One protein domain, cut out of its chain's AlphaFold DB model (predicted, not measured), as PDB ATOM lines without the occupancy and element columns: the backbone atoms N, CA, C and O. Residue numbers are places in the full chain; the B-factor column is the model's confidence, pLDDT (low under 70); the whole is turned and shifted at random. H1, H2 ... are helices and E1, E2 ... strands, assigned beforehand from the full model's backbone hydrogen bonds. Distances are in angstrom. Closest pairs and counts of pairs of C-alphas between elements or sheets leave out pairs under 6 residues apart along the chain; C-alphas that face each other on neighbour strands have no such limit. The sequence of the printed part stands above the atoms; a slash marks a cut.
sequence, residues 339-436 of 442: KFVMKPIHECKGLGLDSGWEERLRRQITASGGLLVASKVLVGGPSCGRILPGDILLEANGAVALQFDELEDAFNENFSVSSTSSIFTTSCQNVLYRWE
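Overview. This is residues 339 to 436 of the 442 residues of the protein "Pro-apoptotic serine protease NMA111" of Beauveria bassiana D1-5 (UniProt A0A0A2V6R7). A small, strongly twisted sheet of four strands, with E3 nearest the middle of the domain, has the short helices H1 and H2 at one end of the longest axis and the longer helix H3 beside its strands. Two long loops, residues 378 to 391 and 414 to 431, reach toward the other end, the second leading from H3 back to the edge strand E4. The printed part has 98 residues with three named helices and four named strands, in the order E1 H1 H2 E2 E3 H3 E4. The sheet runs E1 E2 E3 E4 and is mixed; the class is mixed, helices and strands, with 44 residues in named elements, under half. The whole is compact, with a radius of gyration of the C-alphas of 13.3 A, and spans 37 by 27 by 21 A.

Arrangement. In the sheet, E1, residues 339 to 343, is an edge strand antiparallel to E2, residues 371 to 377, with N 341 and O 373 2.8 A apart, within hydrogen-bond range. E2 and E3, residues 392 to 396, are an antiparallel hairpin; N 393 and O 372 are within range at 2.8 A. E3 is parallel to the other edge strand, E4, residues 432 to 434, at 19 degrees, with N 433 and O 392 within range at 3.2 A. H3, residues 404 to 413, is on the sheet at a height over the sheet of 8.5 A; it lies over none of the strands, but only just, with 2 of its C-alphas falling on E3. The closest C-alphas of E3 and H3 are those of Ala 396 and Ala 410, 6.9 A apart. E3, H3 and E4 form a strand-helix-strand unit, two parallel neighbour strands with a helix between them in the chain, and its crossover is left-handed. H1, residues 345 to 350, only grazes the sheet, with residues 345 to 348; its closest C-alpha pair with E2 is Ile 345 and Leu 371, 6.5 A. H2, residues 355 to 362, is only just on the sheet, with 5 pairs of C-alphas within 10 A, and only grazes it. H1 and H2 are close but not clearly touching, with the C-alphas of Ile 345 and Glu 358 closest at 7.5 A, at a shallow tilt of 22 degrees, opposite ways. H3 is apart from both H1 and H2. Every O i to N i+4 pair is within hydrogen-bond range in H2 and H3; in H1, 1 of 2 is.

Along the chain. E1 begins at C-alpha 339, (14.716, -10.075, 127.114). E2 is 17.1 A long and H3 14.3 A, from first to last C-alpha; H3 begins at C-alpha 404, (4.049, -8.503, 126.952). E1 measures 12.8 A, E3 11.6 A, H2 10.4 A, H1 9.1 A and E4 6.7 A, the last ending at C-alpha 434, (8.100, -10.980, 112.556).

Size, cuts and confidence. The two C-alphas farthest apart are those of Ala 367 and Thr 420, at 38.3 A. The printed part has no cut, and the links E2 to E3 and H3 to E4 are long. The mean pLDDT of the printed part is 73.5; residues 365 to 369 and 415 to 436 are under 70, and E4 has a mean of 43.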
ATOM      1  N   LYS A 339      15.301 -11.136 126.297       93.44
ATOM      2  CA  LYS A 339      14.716 -10.075 127.114       93.44
ATOM      3  C   LYS A 339      14.365  -8.899 126.218       93.44
ATOM      4  O   LYS A 339      15.251  -8.290 125.617       93.44
ATOM      5  N   PHE A 340      13.094  -8.542 126.201       92.69
ATOM      6  CA  PHE A 340      12.547  -7.361 125.564       92.69
ATOM      7  C   PHE A 340      12.327  -6.250 126.593       92.69
ATOM      8  O   PHE A 340      12.094  -6.490 127.780       92.69
ATOM      9  N   VAL A 341      12.403  -5.011 126.126       93.19
ATOM     10  CA  VAL A 341      12.048  -3.812 126.881       93.19
ATOM     11  C   VAL A 341      11.084  -2.983 126.055       93.19
ATOM     12  O   VAL A 341      11.271  -2.808 124.853       93.19
ATOM     13  N   MET A 342      10.052  -2.455 126.696       91.88
ATOM     14  CA  MET A 342       9.132  -1.536 126.052       91.88
ATOM     15  C   MET A 342       9.802  -0.170 125.908       91.88
ATOM     16  O   MET A 342      10.253   0.417 126.898       91.88
ATOM     17  N   LYS A 343       9.865   0.332 124.673       90.88
ATOM     18  CA  LYS A 343      10.394   1.655 124.337       90.88
ATOM     19  C   LYS A 343       9.337   2.517 123.657       90.88
ATOM     20  O   LYS A 343       8.570   2.015 122.837       90.88
ATOM     21  N   PRO A 344       9.296   3.827 123.937       89.88
ATOM     22  CA  PRO A 344       8.392   4.722 123.234       89.88
ATOM     23  C   PRO A 344       8.750   4.796 121.740       89.88
ATOM     24  O   PRO A 344       9.912   4.671 121.348       89.88
ATOM     25  N   ILE A 345       7.749   5.065 120.897       87.06
ATOM     26  CA  ILE A 345       7.900   5.083 119.428       87.06
ATOM     27  C   ILE A 345       9.035   6.016 118.975       87.06
ATOM     28  O   ILE A 345       9.762   5.693 118.043       87.06
ATOM     29  N   HIS A 346       9.221   7.169 119.628       86.88
ATOM     30  CA  HIS A 346      10.253   8.130 119.229       86.88
ATOM     31  C   HIS A 346      11.683   7.586 119.396       86.88
ATOM     32  O   HIS A 346      12.532   7.889 118.564       86.88
ATOM     33  N   GLU A 347      11.945   6.753 120.410       89.12
ATOM     34  CA  GLU A 347      13.232   6.056 120.548       89.12
ATOM     35  C   GLU A 347      13.382   4.967 119.485       89.12
ATOM     36  O   GLU A 347      14.459   4.793 118.922       89.12
ATOM     37  N   CYS A 348      12.289   4.269 119.171       87.38
ATOM     38  CA  CYS A 348      12.264   3.221 118.154       87.38
ATOM     39  C   CYS A 348      12.614   3.760 116.757       87.38
ATOM     40  O   CYS A 348      13.258   3.069 115.974       87.38
ATOM     41  N   LYS A 349      12.285   5.024 116.456       86.00
ATOM     42  CA  LYS A 349      12.750   5.695 115.228       86.00
ATOM     43  C   LYS A 349      14.268   5.789 115.147       86.00
ATOM     44  O   LYS A 349      14.830   5.589 114.078       86.00
ATOM     45  N   GLY A 350      14.931   6.075 116.268       83.12
ATOM     46  CA  GLY A 350      16.394   6.113 116.340       83.12
ATOM     47  C   GLY A 350      17.034   4.742 116.115       83.12
ATOM     48  O   GLY A 350      18.176   4.665 115.674       83.12
ATOM     49  N   LEU A 351      16.278   3.669 116.361       84.06
ATOM     50  CA  LEU A 351      16.658   2.292 116.048       84.06
ATOM     51  C   LEU A 351      16.318   1.896 114.602       84.06
ATOM     52  O   LEU A 351      16.649   0.791 114.201       84.06
ATOM     53  N   GLY A 352      15.709   2.810 113.833       82.69
ATOM     54  CA  GLY A 352      15.400   2.704 112.407       82.69
ATOM     55  C   GLY A 352      13.973   2.250 112.075       82.69
ATOM     56  O   GLY A 352      13.749   1.754 110.974       82.69
ATOM     57  N   LEU A 353      13.012   2.392 113.002       83.62
ATOM     58  CA  LEU A 353      11.596   2.074 112.751       83.62
ATOM     59  C   LEU A 353      11.077   2.775 111.483       83.62
ATOM     60  O   LEU A 353      11.107   4.003 111.390       83.62
ATOM     61  N   ASP A 354      10.558   1.981 110.546       83.06
ATOM     62  CA  ASP A 354       9.989   2.450 109.282       83.06
ATOM     63  C   ASP A 354       8.712   3.293 109.489       83.06
ATOM     64  O   ASP A 354       7.891   3.023 110.373       83.06
ATOM     65  N   SER A 355       8.523   4.317 108.652       83.38
ATOM     66  CA  SER A 355       7.406   5.266 108.763       83.38
ATOM     67  C   SER A 355       6.037   4.643 108.468       83.38
ATOM     68  O   SER A 355       5.036   5.049 109.064       83.38
ATOM     69  N   GLY A 356       5.969   3.634 107.598       85.25
ATOM     70  CA  GLY A 356       4.755   2.869 107.327       85.25
ATOM     71  C   GLY A 356       4.333   2.024 108.527       85.25
ATOM     72  O   GLY A 356       3.145   1.958 108.858       85.25
ATOM     73  N   TRP A 357       5.302   1.435 109.232       82.75
ATOM     74  CA  TRP A 357       5.042   0.722 110.482       82.75
ATOM     75  C   TRP A 357       4.640   1.654 111.610       82.75
ATOM     76  O   TRP A 357       3.683   1.366 112.324       82.75
ATOM     77  N   GLU A 358       5.304   2.799 111.743       83.12
ATOM     78  CA  GLU A 358       4.901   3.821 112.700       83.12
ATOM     79  C   GLU A 358       3.430   4.223 112.512       83.12
ATOM     80  O   GLU A 358       2.664   4.209 113.476       83.12
ATOM     81  N   GLU A 359       3.019   4.547 111.285       83.88
ATOM     82  CA  GLU A 359       1.643   4.947 110.983       83.88
ATOM     83  C   GLU A 359       0.638   3.829 111.301       83.88
ATOM     84  O   GLU A 359      -0.422   4.081 111.879       83.88
ATOM     85  N   ARG A 360       0.982   2.572 110.986       83.19
ATOM     86  CA  ARG A 360       0.147   1.408 111.309       83.19
ATOM     87  C   ARG A 360      -0.026   1.235 112.820       83.19
ATOM     88  O   ARG A 360      -1.147   1.017 113.280       83.19
ATOM     89  N   LEU A 361       1.060   1.335 113.584       81.31
ATOM     90  CA  LEU A 361       1.071   1.034 115.016       81.31
ATOM     91  C   LEU A 361       0.522   2.184 115.862       81.31
ATOM     92  O   LEU A 361      -0.146   1.936 116.861       81.31
ATOM     93  N   ARG A 362       0.693   3.444 115.439       80.75
ATOM     94  CA  ARG A 362       0.113   4.612 116.131       80.75
ATOM     95  C   ARG A 362      -1.406   4.560 116.256       80.75
ATOM     96  O   ARG A 362      -1.944   5.117 117.203       80.75
ATOM     97  N   ARG A 363      -2.093   3.899 115.322       76.56
ATOM     98  CA  ARG A 363      -3.552   3.713 115.387       76.56
ATOM     99  C   ARG A 363      -3.976   2.703 116.452       76.56
ATOM    100  O   ARG A 363      -5.127   2.727 116.871       76.56
ATOM    101  N   GLN A 364      -3.071   1.807 116.840       73.81
ATOM    102  CA  GLN A 364      -3.330   0.705 117.768       73.81
ATOM    103  C   GLN A 364      -2.769   0.975 119.170       73.81
ATOM    104  O   GLN A 364      -3.331   0.508 120.155       73.81
ATOM    105  N   ILE A 365      -1.691   1.754 119.272       69.62
ATOM    106  CA  ILE A 365      -1.084   2.148 120.543       69.62
ATOM    107  C   ILE A 365      -1.984   3.181 121.232       69.62
ATOM    108  O   ILE A 365      -2.208   4.280 120.723       69.62
ATOM    109  N   THR A 366      -2.508   2.828 122.407       59.38
ATOM    110  CA  THR A 366      -3.207   3.764 123.297       59.38
ATOM    111  C   THR A 366      -2.223   4.790 123.874       59.38
ATOM    112  O   THR A 366      -1.010   4.649 123.751       59.38
ATOM    113  N   ALA A 367      -2.726   5.857 124.507       53.22
ATOM    114  CA  ALA A 367      -1.910   6.981 124.995       53.22
ATOM    115  C   ALA A 367      -0.740   6.594 125.938       53.22
ATOM    116  O   ALA A 367       0.145   7.414 126.182       53.22
ATOM    117  N   SER A 368      -0.724   5.364 126.458       59.12
ATOM    118  CA  SER A 368       0.334   4.774 127.282       59.12
ATOM    119  C   SER A 368       0.802   3.487 126.599       59.12
ATOM    120  O   SER A 368       0.129   2.463 126.689       59.12
ATOM    121  N   GLY A 369       1.905   3.537 125.855       69.50
ATOM    122  CA  GLY A 369       2.403   2.361 125.150       69.50
ATOM    123  C   GLY A 369       3.690   2.599 124.370       69.50
ATOM    124  O   GLY A 369       4.114   3.733 124.126       69.50
ATOM    125  N   GLY A 370       4.320   1.495 123.982       84.94
ATOM    126  CA  GLY A 370       5.574   1.468 123.244       84.94
ATOM    127  C   GLY A 370       5.681   0.227 122.369       84.94
ATOM    128  O   GLY A 370       4.723  -0.527 122.229       84.94
ATOM    129  N   LEU A 371       6.853   0.036 121.772       88.75
ATOM    130  CA  LEU A 371       7.200  -1.176 121.040       88.75
ATOM    131  C   LEU A 371       8.163  -2.016 121.867       88.75
ATOM    132  O   LEU A 371       8.949  -1.485 122.657       88.75
ATOM    133  N   LEU A 372       8.096  -3.325 121.672       91.00
ATOM    134  CA  LEU A 372       8.965  -4.275 122.344       91.00
ATOM    135  C   LEU A 372      10.298  -4.338 121.596       91.00
ATOM    136  O   LEU A 372      10.349  -4.695 120.423       91.00
ATOM    137  N   VAL A 373      11.383  -3.972 122.270       91.88
ATOM    138  CA  VAL A 373      12.733  -3.941 121.698       91.88
ATOM    139  C   VAL A 373      13.602  -4.974 122.394       91.88
ATOM    140  O   VAL A 373      13.683  -4.988 123.623       91.88
ATOM    141  N   ALA A 374      14.271  -5.832 121.630       92.25
ATOM    142  CA  ALA A 374      15.223  -6.798 122.154       92.25
ATOM    143  C   ALA A 374      16.375  -6.064 122.853       92.25
ATOM    144  O   ALA A 374      17.070  -5.237 122.269       92.25
ATOM    145  N   SER A 375      16.574  -6.358 124.133       93.19
ATOM    146  CA  SER A 375      17.612  -5.754 124.970       93.19
ATOM    147  C   SER A 375      18.758  -6.727 125.221       93.19
ATOM    148  O   SER A 375      19.926  -6.353 125.120       93.19
ATOM    149  N   LYS A 376      18.443  -7.991 125.523       92.44
ATOM    150  CA  LYS A 376      19.444  -9.038 125.770       92.44
ATOM    151  C   LYS A 376      19.004 -10.350 125.141       92.44
ATOM    152  O   LYS A 376      17.833 -10.701 125.209       92.44
ATOM    153  N   VAL A 377      19.960 -11.094 124.597       89.94
ATOM    154  CA  VAL A 377      19.744 -12.421 124.011       89.94
ATOM    155  C   VAL A 377      20.706 -13.396 124.674       89.94
ATOM    156  O   VAL A 377      21.899 -13.103 124.781       89.94
ATOM    157  N   LEU A 378      20.196 -14.535 125.146       90.62
ATOM    158  CA  LEU A 378      21.033 -15.550 125.775       90.62
ATOM    159  C   LEU A 378      21.928 -16.227 124.729       90.62
ATOM    160  O   LEU A 378      21.453 -16.734 123.710       90.62
ATOM    161  N   VAL A 379      23.233 -16.260 124.996       90.62
ATOM    162  CA  VAL A 379      24.206 -16.933 124.128       90.62
ATOM    163  C   VAL A 379      23.934 -18.437 124.126       90.62
ATOM    164  O   VAL A 379      23.802 -19.049 125.181       90.62
ATOM    165  N   GLY A 380      23.845 -19.030 122.934       87.94
ATOM    166  CA  GLY A 380      23.497 -20.446 122.758       87.94
ATOM    167  C   GLY A 380      21.999 -20.754 122.875       87.94
ATOM    168  O   GLY A 380      21.608 -21.899 122.658       87.94
ATOM    169  N   GLY A 381      21.166 -19.752 123.173       85.69
ATOM    170  CA  GLY A 381      19.711 -19.882 123.202       85.69
ATOM    171  C   GLY A 381      19.052 -19.864 121.816       85.69
ATOM    172  O   GLY A 381      19.707 -19.571 120.813       85.69
ATOM    173  N   PRO A 382      17.732 -20.115 121.725       85.19
ATOM    174  CA  PRO A 382      17.011 -20.217 120.454       85.19
ATOM    175  C   PRO A 382      16.932 -18.895 119.674       85.19
ATOM    176  O   PRO A 382      16.739 -18.926 118.455       85.19
ATOM    177  N   SER A 383      17.116 -17.752 120.344       86.06
ATOM    178  CA  SER A 383      17.213 -16.426 119.712       86.06
ATOM    179  C   SER A 383      18.644 -16.037 119.305       86.06
ATOM    180  O   SER A 383      18.831 -15.060 118.582       86.06
ATOM    181  N   CYS A 384      19.667 -16.785 119.736       84.25
ATOM    182  CA  CYS A 384      21.069 -16.456 119.477       84.25
ATOM    183  C   CYS A 384      21.378 -16.459 117.971       84.25
ATOM    184  O   CYS A 384      21.082 -17.421 117.265       84.25
ATOM    185  N   GLY A 385      21.981 -15.373 117.476       82.69
ATOM    186  CA  GLY A 385      22.317 -15.195 116.055       82.69
ATOM    187  C   GLY A 385      21.116 -14.949 115.137       82.69
ATOM    188  O   GLY A 385      21.297 -14.813 113.930       82.69
ATOM    189  N   ARG A 386      19.904 -14.898 115.698       85.00
ATOM    190  CA  ARG A 386      18.657 -14.653 114.970       85.00
ATOM    191  C   ARG A 386      18.034 -13.324 115.353       85.00
ATOM    192  O   ARG A 386      17.600 -12.613 114.467       85.00
ATOM    193  N   ILE A 387      18.030 -13.004 116.645       86.12
ATOM    194  CA  ILE A 387      17.663 -11.696 117.189       86.12
ATOM    195  C   ILE A 387      18.935 -11.055 117.740       86.12
ATOM    196  O   ILE A 387      19.757 -11.718 118.381       86.12
ATOM    197  N   LEU A 388      19.091  -9.766 117.493       86.56
ATOM    198  CA  LEU A 388      20.159  -8.915 117.980       86.56
ATOM    199  C   LEU A 388      19.595  -7.861 118.949       86.56
ATOM    200  O   LEU A 388      18.455  -7.413 118.824       86.56
ATOM    201  N   PRO A 389      20.380  -7.426 119.945       88.75
ATOM    202  CA  PRO A 389      20.006  -6.276 120.757       88.75
ATOM    203  C   PRO A 389      19.762  -5.025 119.895       88.75
ATOM    204  O   PRO A 389      20.593  -4.675 119.060       88.75
ATOM    205  N   GLY A 390      18.648  -4.335 120.135       87.50
ATOM    206  CA  GLY A 390      18.189  -3.169 119.368       87.50
ATOM    207  C   GLY A 390      17.049  -3.471 118.397       87.50
ATOM    208  O   GLY A 390      16.382  -2.549 117.931       87.50
ATOM    209  N   ASP A 391      16.785  -4.746 118.148       87.00
ATOM    210  CA  ASP A 391      15.748  -5.191 117.234       87.00
ATOM    211  C   ASP A 391      14.337  -4.942 117.758       87.00
ATOM    212  O   ASP A 391      14.063  -5.129 118.945       87.00
ATOM    213  N   ILE A 392      13.425  -4.542 116.870       88.31
ATOM    214  CA  ILE A 392      12.048  -4.201 117.229       88.31
ATOM    215  C   ILE A 392      11.127  -5.364 116.860       88.31
ATOM    216  O   ILE A 392      11.029  -5.759 115.696       88.31
ATOM    217  N   LEU A 393      10.429  -5.894 117.863       87.38
ATOM    218  CA  LEU A 393       9.372  -6.876 117.680       87.38
ATOM    219  C   LEU A 393       8.080  -6.154 117.287       87.38
ATOM    220  O   LEU A 393       7.621  -5.254 117.990       87.38
ATOM    221  N   LEU A 394       7.510  -6.553 116.150       84.06
ATOM    222  CA  LEU A 394       6.322  -5.911 115.581       84.06
ATOM    223  C   LEU A 394       5.134  -6.865 115.518       84.06
ATOM    224  O   LEU A 394       4.007  -6.474 115.815       84.06
ATOM    225  N   GLU A 395       5.383  -8.116 115.131       81.88
ATOM    226  CA  GLU A 395       4.351  -9.144 115.022       81.88
ATOM    227  C   GLU A 395       4.834 -10.465 115.626       81.88
ATOM    228  O   GLU A 395       6.004 -10.829 115.487       81.88
ATOM    229  N   ALA A 396       3.911 -11.190 116.256       76.31
ATOM    230  CA  ALA A 396       4.061 -12.569 116.687       76.31
ATOM    231  C   ALA A 396       2.854 -13.408 116.252       76.31
ATOM    232  O   ALA A 396       1.705 -13.036 116.458       76.31
ATOM    233  N   ASN A 397       3.121 -14.545 115.611       72.56
ATOM    234  CA  ASN A 397       2.136 -15.426 114.986       72.56
ATOM    235  C   ASN A 397       1.231 -14.706 113.971       72.56
ATOM    236  O   ASN A 397       0.038 -14.978 113.891       72.56
ATOM    237  N   GLY A 398       1.791 -13.750 113.217       70.75
ATOM    238  CA  GLY A 398       1.036 -12.925 112.263       70.75
ATOM    239  C   GLY A 398       0.097 -11.889 112.903       70.75
ATOM    240  O   GLY A 398      -0.562 -11.136 112.183       70.75
ATOM    241  N   ALA A 399       0.044 -11.812 114.236       76.38
ATOM    242  CA  ALA A 399      -0.666 -10.782 114.983       76.38
ATOM    243  C   ALA A 399       0.309  -9.702 115.460       76.38
ATOM    244  O   ALA A 399       1.465  -9.981 115.760       76.38
ATOM    245  N   VAL A 400      -0.147  -8.455 115.529       79.31
ATOM    246  CA  VAL A 400       0.659  -7.359 116.079       79.31
ATOM    247  C   VAL A 400       0.864  -7.592 117.578       79.31
ATOM    248  O   VAL A 400      -0.110  -7.855 118.276       79.31
ATOM    249  N   ALA A 401       2.112  -7.502 118.049       79.94
ATOM    250  CA  ALA A 401       2.480  -7.722 119.447       79.94
ATOM    251  C   ALA A 401       2.984  -6.412 120.066       79.94
ATOM    252  O   ALA A 401       4.120  -5.993 119.840       79.94
ATOM    253  N   LEU A 402       2.118  -5.742 120.824       83.31
ATOM    254  CA  LEU A 402       2.404  -4.465 121.487       83.31
ATOM    255  C   LEU A 402       2.581  -4.622 122.992       83.31
ATOM    256  O   LEU A 402       3.221  -3.779 123.620       83.31
ATOM    257  N   GLN A 403       2.000  -5.668 123.574       86.81
ATOM    258  CA  GLN A 403       2.032  -5.926 125.006       86.81
ATOM    259  C   GLN A 403       2.766  -7.228 125.313       86.81
ATOM    260  O   GLN A 403       2.765  -8.173 124.527       86.81
ATOM    261  N   PHE A 404       3.374  -7.290 126.495       89.50
ATOM    262  CA  PHE A 404       4.049  -8.503 126.952       89.50
ATOM    263  C   PHE A 404       3.088  -9.681 127.139       89.50
ATOM    264  O   PHE A 404       3.459 -10.808 126.834       89.50
ATOM    265  N   ASP A 405       1.847  -9.422 127.555       86.62
ATOM    266  CA  ASP A 405       0.816 -10.451 127.713       86.62
ATOM    267  C   ASP A 405       0.535 -11.192 126.393       86.62
ATOM    268  O   ASP A 405       0.387 -12.410 126.387       86.62
ATOM    269  N   GLU A 406       0.512 -10.470 125.267       84.38
ATOM    270  CA  GLU A 406       0.300 -11.044 123.928       84.38
ATOM    271  C   GLU A 406       1.475 -11.945 123.522       84.38
ATOM    272  O   GLU A 406       1.290 -12.996 122.909       84.38
ATOM    273  N   LEU A 407       2.693 -11.541 123.894       85.88
ATOM    274  CA  LEU A 407       3.907 -12.309 123.649       85.88
ATOM    275  C   LEU A 407       3.954 -13.582 124.505       85.88
ATOM    276  O   LEU A 407       4.290 -14.653 124.004       85.88
ATOM    277  N   GLU A 408       3.594 -13.472 125.785       87.06
ATOM    278  CA  GLU A 408       3.502 -14.606 126.705       87.06
ATOM    279  C   GLU A 408       2.476 -15.635 126.208       87.06
ATOM    280  O   GLU A 408       2.775 -16.832 126.160       87.06
ATOM    281  N   ASP A 409       1.289 -15.183 125.795       84.25
ATOM    282  CA  ASP A 409       0.250 -16.059 125.250       84.25
ATOM    283  C   ASP A 409       0.748 -16.765 123.972       84.25
ATOM    284  O   ASP A 409       0.653 -17.992 123.866       84.25
ATOM    285  N   ALA A 410       1.402 -16.033 123.060       83.62
ATOM    286  CA  ALA A 410       1.988 -16.603 121.847       83.62
ATOM    287  C   ALA A 410       3.056 -17.676 122.133       83.62
ATOM    288  O   ALA A 410       3.126 -18.684 121.421       83.62
ATOM    289  N   PHE A 411       3.885 -17.500 123.163       84.38
ATOM    290  CA  PHE A 411       4.896 -18.490 123.545       84.38
ATOM    291  C   PHE A 411       4.289 -19.714 124.230       84.38
ATOM    292  O   PHE A 411       4.685 -20.847 123.946       84.38
ATOM    293  N   ASN A 412       3.308 -19.510 125.102       84.69
ATOM    294  CA  ASN A 412       2.690 -20.584 125.871       84.69
ATOM    295  C   ASN A 412       1.793 -21.491 125.021       84.69
ATOM    296  O   ASN A 412       1.723 -22.692 125.285       84.69
ATOM    297  N   GLU A 413       1.146 -20.956 123.983       80.12
ATOM    298  CA  GLU A 413       0.383 -21.754 123.015       80.12
ATOM    299  C   GLU A 413       1.279 -22.666 122.162       80.12
ATOM    300  O   GLU A 413       0.851 -23.745 121.759       80.12
ATOM    301  N   ASN A 414       2.540 -22.277 121.944       72.31
ATOM    302  CA  ASN A 414       3.485 -22.982 121.070       72.31
ATOM    303  C   ASN A 414       4.587 -23.743 121.832       72.31
ATOM    304  O   ASN A 414       5.587 -24.150 121.242       72.31
ATOM    305  N   PHE A 415       4.399 -23.982 123.135       65.62
ATOM    306  CA  PHE A 415       5.401 -24.573 124.034       65.62
ATOM    307  C   PHE A 415       5.917 -25.964 123.605       65.62
ATOM    308  O   PHE A 415       7.063 -26.311 123.875       65.62
ATOM    309  N   SER A 416       5.092 -26.776 122.936       52.84
ATOM    310  CA  SER A 416       5.425 -28.153 122.526       52.84
ATOM    311  C   SER A 416       6.101 -28.263 121.155       52.84
ATOM    312  O   SER A 416       6.475 -29.361 120.734       52.84
ATOM    313  N   VAL A 417       6.278 -27.150 120.445       50.72
ATOM    314  CA  VAL A 417       6.873 -27.140 119.109       50.72
ATOM    315  C   VAL A 417       8.399 -27.146 119.249       50.72
ATOM    316  O   VAL A 417       9.053 -26.114 119.157       50.72
ATOM    317  N   SER A 418       9.006 -28.329 119.430       39.03
ATOM    318  CA  SER A 418      10.471 -28.515 119.322       39.03
ATOM    319  C   SER A 418      10.976 -28.441 117.866       39.03
ATOM    320  O   SER A 418      12.056 -28.943 117.528       39.03
ATOM    321  N   SER A 419      10.190 -27.848 116.969       35.00
ATOM    322  CA  SER A 419      10.475 -27.776 115.545       35.00
ATOM    323  C   SER A 419      11.496 -26.683 115.289       35.00
ATOM    324  O   SER A 419      11.203 -25.495 115.186       35.00
ATOM    325  N   THR A 420      12.733 -27.125 115.146       38.44
ATOM    326  CA  THR A 420      13.802 -26.353 114.534       38.44
ATOM    327  C   THR A 420      13.455 -26.177 113.058       38.44
ATOM    328  O   THR A 420      13.897 -26.983 112.253       38.44
ATOM    329  N   SER A 421      12.620 -25.205 112.684       28.95
ATOM    330  CA  SER A 421      12.432 -24.775 111.289       28.95
ATOM    331  C   SER A 421      11.656 -23.454 111.203       28.95
ATOM    332  O   SER A 421      10.457 -23.413 111.442       28.95
ATOM    333  N   SER A 422      12.384 -22.412 110.787       33.62
ATOM    334  CA  SER A 422      11.890 -21.302 109.956       33.62
ATOM    335  C   SER A 422      10.933 -20.280 110.576       33.62
ATOM    336  O   SER A 422       9.774 -20.223 110.191       33.62
ATOM    337  N   ILE A 423      11.433 -19.382 111.434       37.94
ATOM    338  CA  ILE A 423      10.689 -18.164 111.804       37.94
ATOM    339  C   ILE A 423      11.634 -16.968 111.976       37.94
ATOM    340  O   ILE A 423      11.830 -16.477 113.077       37.94
ATOM    341  N   PHE A 424      12.255 -16.517 110.888       36.06
ATOM    342  CA  PHE A 424      12.880 -15.191 110.816       36.06
ATOM    343  C   PHE A 424      12.781 -14.724 109.365       36.06
ATOM    344  O   PHE A 424      13.659 -15.018 108.556       36.06
ATOM    345  N   THR A 425      11.695 -14.048 108.985       29.50
ATOM    346  CA  THR A 425      11.678 -13.355 107.690       29.50
ATOM    347  C   THR A 425      12.416 -12.037 107.850       29.50
ATOM    348  O   THR A 425      11.835 -11.026 108.242       29.50
ATOM    349  N   THR A 426      13.709 -12.054 107.539       27.42
ATOM    350  CA  THR A 426      14.458 -10.852 107.192       27.42
ATOM    351  C   THR A 426      13.907 -10.312 105.876       27.42
ATOM    352  O   THR A 426      14.221 -10.818 104.800       27.42
ATOM    353  N   SER A 427      13.106  -9.250 105.928       27.95
ATOM    354  CA  SER A 427      13.095  -8.312 104.808       27.95
ATOM    355  C   SER A 427      13.985  -7.136 105.175       27.95
ATOM    356  O   SER A 427      13.542  -6.188 105.811       27.95
ATOM    357  N   CYS A 428      15.233  -7.256 104.727       26.89
ATOM    358  CA  CYS A 428      16.154  -6.164 104.437       26.89
ATOM    359  C   CYS A 428      16.689  -5.375 105.641       26.89
ATOM    360  O   CYS A 428      15.971  -4.634 106.286       26.89
ATOM    361  N   GLN A 429      18.002  -5.516 105.861       35.62
ATOM    362  CA  GLN A 429      18.905  -4.510 106.434       35.62
ATOM    363  C   GLN A 429      18.301  -3.606 107.520       35.62
ATOM    364  O   GLN A 429      17.799  -2.528 107.227       35.62
ATOM    365  N   ASN A 430      18.501  -4.030 108.770       35.06
ATOM    366  CA  ASN A 430      18.113  -3.352 110.003       35.06
ATOM    367  C   ASN A 430      16.584  -3.240 110.188       35.06
ATOM    368  O   ASN A 430      15.876  -2.682 109.361       35.06
ATOM    369  N   VAL A 431      16.111  -3.705 111.354       44.50
ATOM    370  CA  VAL A 431      14.956  -3.183 112.119       44.50
ATOM    371  C   VAL A 431      13.721  -4.071 112.323       44.50
ATOM    372  O   VAL A 431      13.100  -3.933 113.372       44.50
ATOM    373  N   LEU A 432      13.331  -4.998 111.449       40.91
ATOM    374  CA  LEU A 432      11.994  -5.612 111.587       40.91
ATOM    375  C   LEU A 432      11.997  -7.109 111.904       40.91
ATOM    376  O   LEU A 432      12.453  -7.911 111.090       40.91
ATOM    377  N   TYR A 433      11.390  -7.485 113.040       47.31
ATOM    378  CA  TYR A 433      11.156  -8.883 113.413       47.31
ATOM    379  C   TYR A 433       9.673  -9.235 113.400       47.31
ATOM    380  O   TYR A 433       8.849  -8.632 114.096       47.31
ATOM    381  N   ARG A 434       9.370 -10.259 112.599       39.91
ATOM    382  CA  ARG A 434       8.100 -10.980 112.556       39.91
ATOM    383  C   ARG A 434       8.308 -12.382 113.105       39.91
ATOM    384  O   ARG A 434       9.176 -13.107 112.621       39.91
ATOM    385  N   TRP A 435       7.493 -12.759 114.079       38.50
ATOM    386  CA  TRP A 435       7.345 -14.125 114.555       38.50
ATOM    387  C   TRP A 435       6.075 -14.744 113.933       38.50
ATOM    388  O   TRP A 435       5.050 -14.078 113.822       38.50
ATOM    389  N   GLU A 436       6.138 -16.000 113.496       35.44
ATOM    390  CA  GLU A 436       5.082 -16.803 112.856       35.44
ATOM    391  C   GLU A 436       5.179 -18.268 113.312       35.44
ATOM    392  O   GLU A 436       6.002 -19.008 112.794       35.44
TER     393      GLU A 436